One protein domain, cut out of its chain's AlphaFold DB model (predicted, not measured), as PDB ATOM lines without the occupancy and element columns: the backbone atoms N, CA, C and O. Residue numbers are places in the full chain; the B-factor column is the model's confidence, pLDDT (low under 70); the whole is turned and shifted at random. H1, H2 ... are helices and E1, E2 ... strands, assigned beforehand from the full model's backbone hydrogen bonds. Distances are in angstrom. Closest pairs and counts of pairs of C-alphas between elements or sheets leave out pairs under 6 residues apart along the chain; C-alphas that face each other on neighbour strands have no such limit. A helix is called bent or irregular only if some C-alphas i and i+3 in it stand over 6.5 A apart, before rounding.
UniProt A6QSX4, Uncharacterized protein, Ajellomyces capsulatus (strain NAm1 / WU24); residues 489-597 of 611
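AT A GLANCE: This is residues 489 to 597 of the 611 residues of an uncharacterized protein of Ajellomyces capsulatus (strain NAm1 / WU24) (UniProt A6QSX4). Look first for a small, strongly twisted sheet, a meander of three strands, with helix H3 packed on it near the end where E2 runs out and E3 begins. H1 and H2 come near that same end at Tyr 569, while H4 leaves from the other end of E3 as an arm, its residues 585 to 594 and the tail to 597 sticking out. The printed part has 109 residues, in the order H1 H2 H3 E1 E2 E3 H4, with sheet order E1 E2 E3, antiparallel; the class is mixed, helices and strands. It is compact, with a radius of gyration of the C-alphas of 14.6 A and spans of 40 by 38 by 23 A.

IN THESE COORDINATES: Find C-alpha 547 at (34.496, 22.838, -40.922), where E1, residues 547 to 553, begins its 15.8 A. E2, residues 558 to 564, covers 18.7 A, and E3, residues 569 to 575, 17.3 A. H1 is residues 497 to 505, 12.2 A; H2 residues 516 to 521, 9.3 A; H3 residues 526 to 539, 20.6 A. H4, residues 578 to 594, runs 24.9 A to C-alpha 594 at (50.430, -0.337, -38.781); it is irregular, with C-alphas 579 and 582 7.8 A apart.

HOW THE PARTS SIT: In the hairpin E1 and E2, N 548 and O 561 are 2.9 A apart; in the hairpin E2 and E3, N 560 and O 573 are 2.8 A apart. H3 is on the sheet, giving two layers, a helix on one face of a sheet; its closest C-alphas to E2 are Ile 533 and Leu 564, 6.3 A. H1 only grazes the sheet. H2 and H4 are not on it. O i to N i+4 pairs within hydrogen-bond range number 4 of 5 in H1, 1 of 2 in H2, 9 of 10 in H3 and 11 of 13 in H4.

THE WHOLE: The C-alphas farthest apart, Pro 543 and Tyr 597, are 40.9 A apart. The printed part has no cut and no long link. Look for pLDDT under 70 at residues 594 to 597.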
ATOM      1  N   ILE A 489      27.542  22.284 -37.217       86.81
ATOM      2  CA  ILE A 489      28.491  21.170 -37.314       86.81
ATOM      3  C   ILE A 489      28.822  20.514 -35.959       86.81
ATOM      4  O   ILE A 489      29.218  19.345 -35.924       86.81
ATOM      5  N   LYS A 490      28.654  21.198 -34.815       85.62
ATOM      6  CA  LYS A 490      28.881  20.607 -33.482       85.62
ATOM      7  C   LYS A 490      27.936  19.419 -33.261       85.62
ATOM      8  O   LYS A 490      28.424  18.360 -32.867       85.62
ATOM      9  N   SER A 491      26.655  19.546 -33.620       88.00
ATOM     10  CA  SER A 491      25.640  18.489 -33.475       88.00
ATOM     11  C   SER A 491      25.630  17.453 -34.607       88.00
ATOM     12  O   SER A 491      25.094  16.364 -34.413       88.00
ATOM     13  N   GLN A 492      26.266  17.728 -35.754       90.38
ATOM     14  CA  GLN A 492      26.323  16.783 -36.879       90.38
ATOM     15  C   GLN A 492      27.005  15.457 -36.479       90.38
ATOM     16  O   GLN A 492      28.161  15.473 -36.052       90.38
ATOM     17  N   PRO A 493      26.374  14.284 -36.619       93.81
ATOM     18  CA  PRO A 493      26.997  13.025 -36.220       93.81
ATOM     19  C   PRO A 493      28.133  12.619 -37.173       93.81
ATOM     20  O   PRO A 493      28.063  12.841 -38.384       93.81
ATOM     21  N   TYR A 494      29.185  11.997 -36.632       95.56
ATOM     22  CA  TYR A 494      30.268  11.432 -37.443       95.56
ATOM     23  C   TYR A 494      29.765  10.254 -38.288       95.56
ATOM     24  O   TYR A 494      28.877   9.510 -37.873       95.56
ATOM     25  N   CYS A 495      30.348  10.071 -39.473       94.69
ATOM     26  CA  CYS A 495      30.132   8.862 -40.260       94.69
ATOM     27  C   CYS A 495      30.719   7.641 -39.550       94.69
ATOM     28  O   CYS A 495      31.727   7.741 -38.847       94.69
ATOM     29  N   SER A 496      30.121   6.474 -39.789       93.56
ATOM     30  CA  SER A 496      30.706   5.226 -39.315       93.56
ATOM     31  C   SER A 496      32.035   4.945 -40.018       93.56
ATOM     32  O   SER A 496      32.269   5.347 -41.164       93.56
ATOM     33  N   GLN A 497      32.915   4.216 -39.329       89.81
ATOM     34  CA  GLN A 497      34.219   3.839 -39.871       89.81
ATOM     35  C   GLN A 497      34.074   3.052 -41.180       89.81
ATOM     36  O   GLN A 497      34.863   3.243 -42.101       89.81
ATOM     37  N   GLN A 498      33.042   2.215 -41.297       90.69
ATOM     38  CA  GLN A 498      32.784   1.448 -42.510       90.69
ATOM     39  C   GLN A 498      32.435   2.348 -43.707       90.69
ATOM     40  O   GLN A 498      32.967   2.119 -44.788       90.69
ATOM     41  N   CYS A 499      31.635   3.407 -43.535       91.88
ATOM     42  CA  CYS A 499      31.383   4.372 -44.615       91.88
ATOM     43  C   CYS A 499      32.653   5.127 -45.040       91.88
ATOM     44  O   CYS A 499      32.854   5.363 -46.231       91.88
ATOM     45  N   LEU A 500      33.537   5.470 -44.098       90.44
ATOM     46  CA  LEU A 500      34.819   6.112 -44.420       90.44
ATOM     47  C   LEU A 500      35.796   5.152 -45.123       90.44
ATOM     48  O   LEU A 500      36.563   5.578 -45.983       90.44
ATOM     49  N   LEU A 501      35.755   3.856 -44.802       86.31
ATOM     50  CA  LEU A 501      36.513   2.824 -45.520       86.31
ATOM     51  C   LEU A 501      35.948   2.588 -46.924       86.31
ATOM     52  O   LEU A 501      36.711   2.506 -47.883       86.31
ATOM     53  N   ALA A 502      34.621   2.546 -47.060       88.06
ATOM     54  CA  ALA A 502      33.936   2.416 -48.342       88.06
ATOM     55  C   ALA A 502      34.273   3.562 -49.307       88.06
ATOM     56  O   ALA A 502      34.399   3.323 -50.502       88.06
ATOM     57  N   LEU A 503      34.484   4.779 -48.788       87.62
ATOM     58  CA  LEU A 503      34.959   5.924 -49.570       87.62
ATOM     59  C   LEU A 503      36.346   5.688 -50.188       87.62
ATOM     60  O   LEU A 503      36.626   6.224 -51.253       87.62
ATOM     61  N   ARG A 504      37.216   4.913 -49.529       81.62
ATOM     62  CA  ARG A 504      38.574   4.616 -50.010       81.62
ATOM     63  C   ARG A 504      38.617   3.392 -50.921       81.62
ATOM     64  O   ARG A 504      39.258   3.444 -51.965       81.62
ATOM     65  N   ASP A 505      37.981   2.307 -50.489       83.75
ATOM     66  CA  ASP A 505      38.145   0.975 -51.082       83.75
ATOM     67  C   ASP A 505      37.014   0.599 -52.047       83.75
ATOM     68  O   ASP A 505      36.966  -0.528 -52.528       83.75
ATOM     69  N   ASP A 506      36.065   1.510 -52.281       83.19
ATOM     70  CA  ASP A 506      34.826   1.233 -53.011       83.19
ATOM     71  C   ASP A 506      34.043   0.041 -52.409       83.19
ATOM     72  O   ASP A 506      33.372  -0.732 -53.096       83.19
ATOM     73  N   GLY A 507      34.089  -0.091 -51.077       86.81
ATOM     74  CA  GLY A 507      33.396  -1.126 -50.301       86.81
ATOM     75  C   GLY A 507      31.917  -0.822 -49.988       86.81
ATOM     76  O   GLY A 507      31.408   0.252 -50.327       86.81
ATOM     77  N   PRO A 508      31.200  -1.747 -49.322       90.62
ATOM     78  CA  PRO A 508      29.794  -1.562 -48.969       90.62
ATOM     79  C   PRO A 508      29.609  -0.487 -47.889       90.62
ATOM     80  O   PRO A 508      30.292  -0.489 -46.861       90.62
ATOM     81  N   LEU A 509      28.637   0.401 -48.109       92.19
ATOM     82  CA  LEU A 509      28.216   1.398 -47.127       92.19
ATOM     83  C   LEU A 509      27.496   0.733 -45.945       92.19
ATOM     84  O   LEU A 509      26.836  -0.293 -46.090       92.19
ATOM     85  N   ASP A 510      27.609   1.349 -44.776       93.69
ATOM     86  CA  ASP A 510      26.975   0.890 -43.546       93.69
ATOM     87  C   ASP A 510      25.603   1.543 -43.360       93.69
ATOM     88  O   ASP A 510      25.503   2.756 -43.164       93.69
ATOM     89  N   ALA A 511      24.550   0.725 -43.396       93.62
ATOM     90  CA  ALA A 511      23.163   1.163 -43.245       93.62
ATOM     91  C   ALA A 511      22.843   1.745 -41.856       93.62
ATOM     92  O   ALA A 511      21.843   2.449 -41.714       93.62
ATOM     93  N   SER A 512      23.677   1.479 -40.844       95.50
ATOM     94  CA  SER A 512      23.551   2.064 -39.503       95.50
ATOM     95  C   SER A 512      24.221   3.436 -39.372       95.50
ATOM     96  O   SER A 512      24.036   4.121 -38.366       95.50
ATOM     97  N   CYS A 513      24.976   3.873 -40.390       94.31
ATOM     98  CA  CYS A 513      25.600   5.188 -40.390       94.31
ATOM     99  C   CYS A 513      24.519   6.284 -40.319       94.31
ATOM    100  O   CYS A 513      23.610   6.309 -41.153       94.31
ATOM    101  N   PRO A 514      24.635   7.265 -39.407       94.94
ATOM    102  CA  PRO A 514      23.643   8.333 -39.283       94.94
ATOM    103  C   PRO A 514      23.555   9.216 -40.540       94.94
ATOM    104  O   PRO A 514      22.531   9.847 -40.784       94.94
ATOM    105  N   ASN A 515      24.604   9.225 -41.368       93.81
ATOM    106  CA  ASN A 515      24.663   9.966 -42.629       93.81
ATOM    107  C   ASN A 515      24.372   9.081 -43.867       93.81
ATOM    108  O   ASN A 515      24.529   9.539 -44.999       93.81
ATOM    109  N   TYR A 516      23.929   7.828 -43.684       93.06
ATOM    110  CA  TYR A 516      23.763   6.836 -44.758       93.06
ATOM    111  C   TYR A 516      22.902   7.331 -45.931       93.06
ATOM    112  O   TYR A 516      23.280   7.181 -47.091       93.06
ATOM    113  N   GLN A 517      21.782   7.999 -45.638       91.75
ATOM    114  CA  GLN A 517      20.871   8.521 -46.665       91.75
ATOM    115  C   GLN A 517      21.528   9.572 -47.572       91.75
ATOM    116  O   GLN A 517      21.203   9.660 -48.753       91.75
ATOM    117  N   ALA A 518      22.472  10.359 -47.048       90.69
ATOM    118  CA  ALA A 518      23.211  11.326 -47.855       90.69
ATOM    119  C   ALA A 518      24.201  10.627 -48.800       90.69
ATOM    120  O   ALA A 518      24.328  11.030 -49.955       90.69
ATOM    121  N   HIS A 519      24.830   9.539 -48.346       89.75
ATOM    122  CA  HIS A 519      25.768   8.750 -49.148       89.75
ATOM    123  C   HIS A 519      25.085   8.035 -50.325       89.75
ATOM    124  O   HIS A 519      25.692   7.880 -51.384       89.75
ATOM    125  N   LEU A 520      23.820   7.627 -50.166       86.06
ATOM    126  CA  LEU A 520      23.051   6.936 -51.208       86.06
ATOM    127  C   LEU A 520      22.706   7.816 -52.414       86.06
ATOM    128  O   LEU A 520      22.497   7.288 -53.504       86.06
ATOM    129  N   LYS A 521      22.647   9.142 -52.243       83.06
ATOM    130  CA  LYS A 521      22.293  10.063 -53.333       83.06
ATOM    131  C   LYS A 521      23.297  10.000 -54.478       83.06
ATOM    132  O   LYS A 521      22.910  10.040 -55.642       83.06
ATOM    133  N   ARG A 522      24.587   9.927 -54.143       79.56
ATOM    134  CA  ARG A 522      25.671   9.812 -55.114       79.56
ATOM    135  C   ARG A 522      26.896   9.210 -54.447       79.56
ATOM    136  O   ARG A 522      27.439   9.780 -53.501       79.56
ATOM    137  N   ARG A 523      27.358   8.078 -54.971       83.56
ATOM    138  CA  ARG A 523      28.646   7.518 -54.568       83.56
ATOM    139  C   ARG A 523      29.756   8.410 -55.119       83.56
ATOM    140  O   ARG A 523      29.700   8.807 -56.277       83.56
ATOM    141  N   ILE A 524      30.736   8.727 -54.284       89.38
ATOM    142  CA  ILE A 524      31.824   9.649 -54.611       89.38
ATOM    143  C   ILE A 524      33.151   8.904 -54.606       89.38
ATOM    144  O   ILE A 524      33.399   8.077 -53.730       89.38
ATOM    145  N   GLN A 525      33.995   9.202 -55.590       87.75
ATOM    146  CA  GLN A 525      35.333   8.626 -55.688       87.75
ATOM    147  C   GLN A 525      36.335   9.397 -54.808       87.75
ATOM    148  O   GLN A 525      36.189  10.609 -54.637       87.75
ATOM    149  N   PRO A 526      37.410   8.759 -54.300       86.50
ATOM    150  CA  PRO A 526      38.380   9.413 -53.416       86.50
ATOM    151  C   PRO A 526      39.016  10.695 -53.978       86.50
ATOM    152  O   PRO A 526      39.400  11.582 -53.216       86.50
ATOM    153  N   ALA A 527      39.212  10.773 -55.298       88.31
ATOM    154  CA  ALA A 527      39.784  11.951 -55.957       88.31
ATOM    155  C   ALA A 527      38.782  13.115 -55.995       88.31
ATOM    156  O   ALA A 527      39.128  14.242 -55.653       88.31
ATOM    157  N   GLU A 528      37.527  12.817 -56.330       91.31
ATOM    158  CA  GLU A 528      36.437  13.790 -56.325       91.31
ATOM    159  C   GLU A 528      36.148  14.289 -54.904       91.31
ATOM    160  O   GLU A 528      35.998  15.487 -54.691       91.31
ATOM    161  N   PHE A 529      36.171  13.398 -53.907       91.00
ATOM    162  CA  PHE A 529      36.036  13.773 -52.497       91.00
ATOM    163  C   PHE A 529      37.087  14.799 -52.077       91.00
ATOM    164  O   PHE A 529      36.753  15.799 -51.445       91.00
ATOM    165  N   ARG A 530      38.351  14.568 -52.452       89.50
ATOM    166  CA  ARG A 530      39.452  15.488 -52.152       89.50
ATOM    167  C   ARG A 530      39.250  16.843 -52.818       89.50
ATOM    168  O   ARG A 530      39.362  17.847 -52.125       89.50
ATOM    169  N   ALA A 531      38.899  16.866 -54.102       91.81
ATOM    170  CA  ALA A 531      38.650  18.110 -54.827       91.81
ATOM    171  C   ALA A 531      37.512  18.925 -54.186       91.81
ATOM    172  O   ALA A 531      37.685  20.108 -53.904       91.81
ATOM    173  N   LEU A 532      36.384  18.279 -53.870       93.19
ATOM    174  CA  LEU A 532      35.237  18.953 -53.258       93.19
ATOM    175  C   LEU A 532      35.526  19.438 -51.832       93.19
ATOM    176  O   LEU A 532      35.107  20.531 -51.465       93.19
ATOM    177  N   ILE A 533      36.247  18.652 -51.026       91.56
ATOM    178  CA  ILE A 533      36.663  19.084 -49.685       91.56
ATOM    179  C   ILE A 533      37.638  20.259 -49.760       91.56
ATOM    180  O   ILE A 533      37.496  21.193 -48.981       91.56
ATOM    181  N   GLN A 534      38.611  20.241 -50.674       90.75
ATOM    182  CA  GLN A 534      39.548  21.354 -50.848       90.75
ATOM    183  C   GLN A 534      38.820  22.636 -51.251       90.75
ATOM    184  O   GLN A 534      39.044  23.683 -50.643       90.75
ATOM    185  N   GLU A 535      37.916  22.539 -52.226       91.44
ATOM    186  CA  GLU A 535      37.092  23.669 -52.643       91.44
ATOM    187  C   GLU A 535      36.257  24.199 -51.474       91.44
ATOM    188  O   GLU A 535      36.280  25.402 -51.212       91.44
ATOM    189  N   GLN A 536      35.585  23.317 -50.728       92.50
ATOM    190  CA  GLN A 536      34.801  23.716 -49.563       92.50
ATOM    191  C   GLN A 536      35.683  24.424 -48.527       92.50
ATOM    192  O   GLN A 536      35.439  25.583 -48.213       92.50
ATOM    193  N   LEU A 537      36.759  23.788 -48.056       90.38
ATOM    194  CA  LEU A 537      37.639  24.339 -47.017       90.38
ATOM    195  C   LEU A 537      38.264  25.689 -47.390       90.38
ATOM    196  O   LEU A 537      38.559  26.480 -46.497       90.38
ATOM    197  N   SER A 538      38.437  25.984 -48.681       86.44
ATOM    198  CA  SER A 538      38.949  27.284 -49.131       86.44
ATOM    199  C   SER A 538      38.010  28.462 -48.820       86.44
ATOM    200  O   SER A 538      38.476  29.598 -48.702       86.44
ATOM    201  N   ARG A 539      36.706  28.194 -48.645       84.38
ATOM    202  CA  ARG A 539      35.636  29.190 -48.447       84.38
ATOM    203  C   ARG A 539      34.770  28.939 -47.208       84.38
ATOM    204  O   ARG A 539      33.798  29.645 -47.014       84.38
ATOM    205  N   ASP A 540      35.063  27.922 -46.404       86.94
ATOM    206  CA  ASP A 540      34.170  27.446 -45.339       86.94
ATOM    207  C   ASP A 540      34.589  28.003 -43.971       86.94
ATOM    208  O   ASP A 540      35.302  27.349 -43.202       86.94
ATOM    209  N   ARG A 541      34.197  29.252 -43.693       84.81
ATOM    210  CA  ARG A 541      34.474  29.990 -42.448       84.81
ATOM    211  C   ARG A 541      33.178  30.538 -41.833       84.81
ATOM    212  O   ARG A 541      32.135  30.636 -42.471       84.81
ATOM    213  N   GLY A 542      33.256  30.910 -40.556       82.75
ATOM    214  CA  GLY A 542      32.145  31.511 -39.813       82.75
ATOM    215  C   GLY A 542      31.202  30.510 -39.120       82.75
ATOM    216  O   GLY A 542      31.540  29.334 -38.978       82.75
ATOM    217  N   PRO A 543      30.040  30.973 -38.612       80.50
ATOM    218  CA  PRO A 543      29.151  30.177 -37.753       80.50
ATOM    219  C   PRO A 543      28.449  29.013 -38.465       80.50
ATOM    220  O   PRO A 543      28.212  27.975 -37.845       80.50
ATOM    221  N   ASP A 544      28.144  29.170 -39.754       84.38
ATOM    222  CA  ASP A 544      27.500  28.144 -40.582       84.38
ATOM    223  C   ASP A 544      28.509  27.220 -41.284       84.38
ATOM    224  O   ASP A 544      28.121  26.406 -42.125       84.38
ATOM    225  N   ALA A 545      29.797  27.324 -40.938       88.31
ATOM    226  CA  ALA A 545      30.838  26.540 -41.574       88.31
ATOM    227  C   ALA A 545      30.649  25.033 -41.342       88.31
ATOM    228  O   ALA A 545      30.375  24.555 -40.235       88.31
ATOM    229  N   ASN A 546      30.894  24.267 -42.397       91.50
ATOM    230  CA  ASN A 546      30.956  22.812 -42.394       91.50
ATOM    231  C   ASN A 546      32.369  22.295 -42.055       91.50
ATOM    232  O   ASN A 546      32.667  21.105 -42.191       91.50
ATOM    233  N   CYS A 547      33.228  23.165 -41.537       90.75
ATOM    234  CA  CYS A 547      34.496  22.838 -40.922       90.75
ATOM    235  C   CYS A 547      34.601  23.606 -39.611       90.75
ATOM    236  O   CYS A 547      34.357  24.809 -39.562       90.75
ATOM    237  N   ARG A 548      34.991  22.921 -38.533       88.88
ATOM    238  CA  ARG A 548      35.324  23.602 -37.282       88.88
ATOM    239  C   ARG A 548      36.581  23.039 -36.628       88.88
ATOM    240  O   ARG A 548      36.780  21.818 -36.645       88.88
ATOM    241  N   PRO A 549      37.394  23.884 -35.976       87.88
ATOM    242  CA  PRO A 549      38.415  23.398 -35.067       87.88
ATOM    243  C   PRO A 549      37.762  22.683 -33.878       87.88
ATOM    244  O   PRO A 549      36.704  23.079 -33.381       87.88
ATOM    245  N   LEU A 550      38.416  21.623 -33.410       86.81
ATOM    246  CA  LEU A 550      38.080  20.943 -32.156       86.81
ATOM    247  C   LEU A 550      38.872  21.497 -30.968       86.81
ATOM    248  O   LEU A 550      38.770  20.957 -29.875       86.81
ATOM    249  N   TYR A 551      39.712  22.512 -31.205       83.12
ATOM    250  CA  TYR A 551      40.606  23.132 -30.218       83.12
ATOM    251  C   TYR A 551      41.556  22.148 -29.515       83.12
ATOM    252  O   TYR A 551      42.175  22.468 -28.507       83.12
ATOM    253  N   LYS A 552      41.754  20.966 -30.112       80.56
ATOM    254  CA  LYS A 552      42.745  19.968 -29.706       80.56
ATOM    255  C   LYS A 552      43.976  20.118 -30.591       80.56
ATOM    256  O   LYS A 552      43.927  19.805 -31.783       80.56
ATOM    257  N   LYS A 553      45.065  20.627 -30.010       76.69
ATOM    258  CA  LYS A 553      46.353  20.842 -30.683       76.69
ATOM    259  C   LYS A 553      47.401  19.868 -30.146       76.69
ATOM    260  O   LYS A 553      47.544  19.712 -28.939       76.69
ATOM    261  N   GLY A 554      48.114  19.205 -31.051       74.50
ATOM    262  CA  GLY A 554      49.345  18.478 -30.747       74.50
ATOM    263  C   GLY A 554      50.573  19.316 -31.103       74.50
ATOM    264  O   GLY A 554      50.455  20.462 -31.529       74.50
ATOM    265  N   SER A 555      51.763  18.723 -31.012       73.88
ATOM    266  CA  SER A 555      53.028  19.404 -31.339       73.88
ATOM    267  C   SER A 555      53.145  19.855 -32.802       73.88
ATOM    268  O   SER A 555      53.957  20.722 -33.113       73.88
ATOM    269  N   CYS A 556      52.381  19.242 -33.714       75.25
ATOM    270  CA  CYS A 556      52.569  19.405 -35.161       75.25
ATOM    271  C   CYS A 556      51.275  19.658 -35.944       75.25
ATOM    272  O   CYS A 556      51.322  19.732 -37.167       75.25
ATOM    273  N   GLY A 557      50.125  19.754 -35.275       80.38
ATOM    274  CA  GLY A 557      48.849  19.942 -35.954       80.38
ATOM    275  C   GLY A 557      47.672  20.097 -35.006       80.38
ATOM    276  O   GLY A 557      47.784  19.842 -33.806       80.38
ATOM    277  N   ALA A 558      46.539  20.489 -35.570       85.62
ATOM    278  CA  ALA A 558      45.278  20.671 -34.870       85.62
ATOM    279  C   ALA A 558      44.203  19.743 -35.440       85.62
ATOM    280  O   ALA A 558      44.224  19.393 -36.622       85.62
ATOM    281  N   ALA A 559      43.272  19.329 -34.589       89.50
ATOM    282  CA  ALA A 559      42.147  18.498 -34.987       89.50
ATOM    283  C   ALA A 559      40.945  19.350 -35.420       89.50
ATOM    284  O   ALA A 559      40.603  20.345 -34.776       89.50
ATOM    285  N   PHE A 560      40.273  18.904 -36.476       91.06
ATOM    286  CA  PHE A 560      39.110  19.542 -37.079       91.06
ATOM    287  C   PHE A 560      37.994  18.524 -37.272       91.06
ATOM    288  O   PHE A 560      38.242  17.356 -37.576       91.06
ATOM    289  N   LYS A 561      36.755  18.978 -37.140       93.25
ATOM    290  CA  LYS A 561      35.582  18.248 -37.614       93.25
ATOM    291  C   LYS A 561      35.176  18.841 -38.951       93.25
ATOM    292  O   LYS A 561      34.998  20.052 -39.034       93.25
ATOM    293  N   ILE A 562      35.040  17.992 -39.962       94.62
ATOM    294  CA  ILE A 562      34.713  18.398 -41.330       94.62
ATOM    295  C   ILE A 562      33.478  17.633 -41.785       94.62
ATOM    296  O   ILE A 562      33.387  16.423 -41.574       94.62
ATOM    297  N   HIS A 563      32.552  18.341 -42.418       94.31
ATOM    298  CA  HIS A 563      31.364  17.811 -43.062       94.31
ATOM    299  C   HIS A 563      31.384  18.187 -44.547       94.31
ATOM    300  O   HIS A 563      31.359  19.362 -44.883       94.31
ATOM    301  N   LEU A 564      31.422  17.217 -45.459       93.50
ATOM    302  CA  LEU A 564      31.256  17.483 -46.887       93.50
ATOM    303  C   LEU A 564      29.768  17.676 -47.190       93.50
ATOM    304  O   LEU A 564      29.035  16.687 -47.302       93.50
ATOM    305  N   LEU A 565      29.339  18.925 -47.382       91.50
ATOM    306  CA  LEU A 565      27.921  19.283 -47.514       91.50
ATOM    307  C   LEU A 565      27.217  18.534 -48.658       91.50
ATOM    308  O   LEU A 565      26.082  18.086 -48.525       91.50
ATOM    309  N   SER A 566      27.910  18.352 -49.782       91.56
ATOM    310  CA  SER A 566      27.340  17.750 -50.992       91.56
ATOM    311  C   SER A 566      27.030  16.250 -50.867       91.56
ATOM    312  O   SER A 566      26.127  15.765 -51.545       91.56
ATOM    313  N   HIS A 567      27.750  15.514 -50.010       93.00
ATOM    314  CA  HIS A 567      27.671  14.041 -49.923       93.00
ATOM    315  C   HIS A 567      27.448  13.513 -48.491       93.00
ATOM    316  O   HIS A 567      27.350  12.303 -48.272       93.00
ATOM    317  N   GLY A 568      27.381  14.407 -47.502       92.69
ATOM    318  CA  GLY A 568      27.092  14.098 -46.103       92.69
ATOM    319  C   GLY A 568      28.219  13.415 -45.325       92.69
ATOM    320  O   GLY A 568      27.980  12.907 -44.231       92.69
ATOM    321  N   TYR A 569      29.443  13.359 -45.862       93.38
ATOM    322  CA  TYR A 569      30.576  12.741 -45.166       93.38
ATOM    323  C   TYR A 569      31.056  13.621 -44.017       93.38
ATOM    324  O   TYR A 569      31.550  14.716 -44.251       93.38
ATOM    325  N   THR A 570      30.957  13.120 -42.786       95.25
ATOM    326  CA  THR A 570      31.406  13.815 -41.573       95.25
ATOM    327  C   THR A 570      32.548  13.048 -40.924       95.25
ATOM    328  O   THR A 570      32.365  11.894 -40.533       95.25
ATOM    329  N   LEU A 571      33.719  13.672 -40.784       94.38
ATOM    330  CA  LEU A 571      34.932  13.012 -40.300       94.38
ATOM    331  C   LEU A 571      35.809  13.916 -39.427       94.38
ATOM    332  O   LEU A 571      35.659  15.138 -39.395       94.38
ATOM    333  N   LEU A 572      36.734  13.273 -38.715       92.06
ATOM    334  CA  LEU A 572      37.830  13.917 -38.000       92.06
ATOM    335  C   LEU A 572      39.012  14.101 -38.956       92.06
ATOM    336  O   LEU A 572      39.483  13.133 -39.551       92.06
ATOM    337  N   ALA A 573      39.513  15.325 -39.066       90.25
ATOM    338  CA  ALA A 573      40.691  15.658 -39.851       90.25
ATOM    339  C   ALA A 573      41.785  16.261 -38.969       90.25
ATOM    340  O   ALA A 573      41.513  16.875 -37.938       90.25
ATOM    341  N   LYS A 574      43.034  16.105 -39.402       87.62
ATOM    342  CA  LYS A 574      44.193  16.764 -38.805       87.62
ATOM    343  C   LYS A 574      44.722  17.793 -39.795       87.62
ATOM    344  O   LYS A 574      45.098  17.427 -40.903       87.62
ATOM    345  N   GLY A 575      44.741  19.056 -39.394       85.62
ATOM    346  CA  GLY A 575      45.392  20.127 -40.140       85.62
ATOM    347  C   GLY A 575      46.804  20.345 -39.615       85.62
ATOM    348  O   GLY A 575      47.019  20.373 -38.400       85.62
ATOM    349  N   VAL A 576      47.764  20.502 -40.522       82.38
ATOM    350  CA  VAL A 576      49.148  20.868 -40.202       82.38
ATOM    351  C   VAL A 576      49.544  22.091 -41.011       82.38
ATOM    352  O   VAL A 576      49.096  22.272 -42.140       82.38
ATOM    353  N   GLU A 577      50.413  22.920 -40.448       78.56
ATOM    354  CA  GLU A 577      51.037  23.992 -41.216       78.56
ATOM    355  C   GLU A 577      51.964  23.422 -42.288       78.56
ATOM    356  O   GLU A 577      52.609  22.388 -42.089       78.56
ATOM    357  N   ARG A 578      52.112  24.158 -43.393       76.62
ATOM    358  CA  ARG A 578      52.956  23.770 -44.532       76.62
ATOM    359  C   ARG A 578      54.386  23.406 -44.125       76.62
ATOM    360  O   ARG A 578      54.938  22.423 -44.613       76.62
ATOM    361  N   ASN A 579      54.958  24.135 -43.167       76.25
ATOM    362  CA  ASN A 579      56.315  23.899 -42.661       76.25
ATOM    363  C   ASN A 579      56.471  22.541 -41.951       76.25
ATOM    364  O   ASN A 579      57.572  22.004 -41.870       76.25
ATOM    365  N   ASN A 580      55.371  21.959 -41.465       79.56
ATOM    366  CA  ASN A 580      55.339  20.657 -40.803       79.56
ATOM    367  C   ASN A 580      54.854  19.521 -41.724       79.56
ATOM    368  O   ASN A 580      54.674  18.403 -41.239       79.56
ATOM    369  N   ALA A 581      54.690  19.752 -43.034       79.31
ATOM    370  CA  ALA A 581      54.171  18.751 -43.974       79.31
ATOM    371  C   ALA A 581      54.929  17.410 -43.913       79.31
ATOM    372  O   ALA A 581      54.306  16.355 -43.837       79.31
ATOM    373  N   ARG A 582      56.268  17.443 -43.807       82.44
ATOM    374  CA  ARG A 582      57.109  16.234 -43.675       82.44
ATOM    375  C   ARG A 582      56.738  15.359 -42.471       82.44
ATOM    376  O   ARG A 582      56.873  14.142 -42.521       82.44
ATOM    377  N   LYS A 583      56.274  15.965 -41.372       82.31
ATOM    378  CA  LYS A 583      55.850  15.220 -40.178       82.31
ATOM    379  C   LYS A 583      54.519  14.511 -40.406       82.31
ATOM    380  O   LYS A 583      54.345  13.400 -39.917       82.31
ATOM    381  N   LEU A 584      53.614  15.130 -41.166       81.31
ATOM    382  CA  LEU A 584      52.356  14.499 -41.557       81.31
ATOM    383  C   LEU A 584      52.605  13.323 -42.512       81.31
ATOM    384  O   LEU A 584      51.985  12.275 -42.355       81.31
ATOM    385  N   GLU A 585      53.572  13.451 -43.428       81.56
ATOM    386  CA  GLU A 585      53.991  12.338 -44.292       81.56
ATOM    387  C   GLU A 585      54.533  11.158 -43.480       81.56
ATOM    388  O   GLU A 585      54.115  10.021 -43.696       81.56
ATOM    389  N   HIS A 586      55.406  11.423 -42.502       83.50
ATOM    390  CA  HIS A 586      55.927  10.386 -41.611       83.50
ATOM    391  C   HIS A 586      54.812   9.696 -40.811       83.50
ATOM    392  O   HIS A 586      54.764   8.470 -40.726       83.50
ATOM    393  N   GLU A 587      53.880  10.470 -40.254       83.31
ATOM    394  CA  GLU A 587      52.708   9.940 -39.554       83.31
ATOM    395  C   GLU A 587      51.853   9.052 -40.475       83.31
ATOM    396  O   GLU A 587      51.465   7.946 -40.091       83.31
ATOM    397  N   ASN A 588      51.638   9.467 -41.726       80.00
ATOM    398  CA  ASN A 588      50.945   8.656 -42.721       80.00
ATOM    399  C   ASN A 588      51.681   7.337 -43.019       80.00
ATOM    400  O   ASN A 588      51.048   6.282 -43.091       80.00
ATOM    401  N   GLU A 589      53.009   7.359 -43.152       81.56
ATOM    402  CA  GLU A 589      53.814   6.146 -43.350       81.56
ATOM    403  C   GLU A 589      53.694   5.166 -42.178       81.56
ATOM    404  O   GLU A 589      53.573   3.956 -42.394       81.56
ATOM    405  N   VAL A 590      53.705   5.668 -40.939       82.50
ATOM    406  CA  VAL A 590      53.519   4.849 -39.734       82.50
ATOM    407  C   VAL A 590      52.145   4.186 -39.751       82.50
ATOM    408  O   VAL A 590      52.051   2.973 -39.560       82.50
ATOM    409  N   TYR A 591      51.084   4.935 -40.062       72.94
ATOM    410  CA  TYR A 591      49.739   4.370 -40.151       72.94
ATOM    411  C   TYR A 591      49.582   3.360 -41.293       72.94
ATOM    412  O   TYR A 591      48.912   2.343 -41.115       72.94
ATOM    413  N   HIS A 592      50.234   3.578 -42.439       74.00
ATOM    414  CA  HIS A 592      50.284   2.594 -43.525       74.00
ATOM    415  C   HIS A 592      51.025   1.309 -43.131       74.00
ATOM    416  O   HIS A 592      50.648   0.225 -43.575       74.00
ATOM    417  N   LYS A 593      52.073   1.403 -42.306       75.12
ATOM    418  CA  LYS A 593      52.779   0.227 -41.773       75.12
ATOM    419  C   LYS A 593      51.924  -0.503 -40.737       75.12
ATOM    420  O   LYS A 593      51.830  -1.723 -40.793       75.12
ATOM    421  N   ALA A 594      51.269   0.227 -39.836       67.31
ATOM    422  CA  ALA A 594      50.430  -0.337 -38.781       67.31
ATOM    423  C   ALA A 594      49.156  -1.014 -39.318       67.31
ATOM    424  O   ALA A 594      48.747  -2.049 -38.794       67.31
ATOM    425  N   SER A 595      48.566  -0.499 -40.402       63.78
ATOM    426  CA  SER A 595      47.375  -1.098 -41.025       63.78
ATOM    427  C   SER A 595      47.628  -2.467 -41.666       63.78
ATOM    428  O   SER A 595      46.687  -3.216 -41.918       63.78
ATOM    429  N   ARG A 596      48.899  -2.838 -41.882       52.81
ATOM    430  CA  ARG A 596      49.285  -4.207 -42.261       52.81
ATOM    431  C   ARG A 596      49.203  -5.200 -41.095       52.81
ATOM    432  O   ARG A 596      49.140  -6.397 -41.347       52.81
ATOM    433  N   TYR A 597      49.177  -4.716 -39.851       43.59
ATOM    434  CA  TYR A 597      49.160  -5.530 -38.625       43.59
ATOM    435  C   TYR A 597      47.861  -5.396 -37.813       43.59
ATOM    436  O   TYR A 597      47.575  -6.238 -36.966       43.59
TER     437      TYR A 597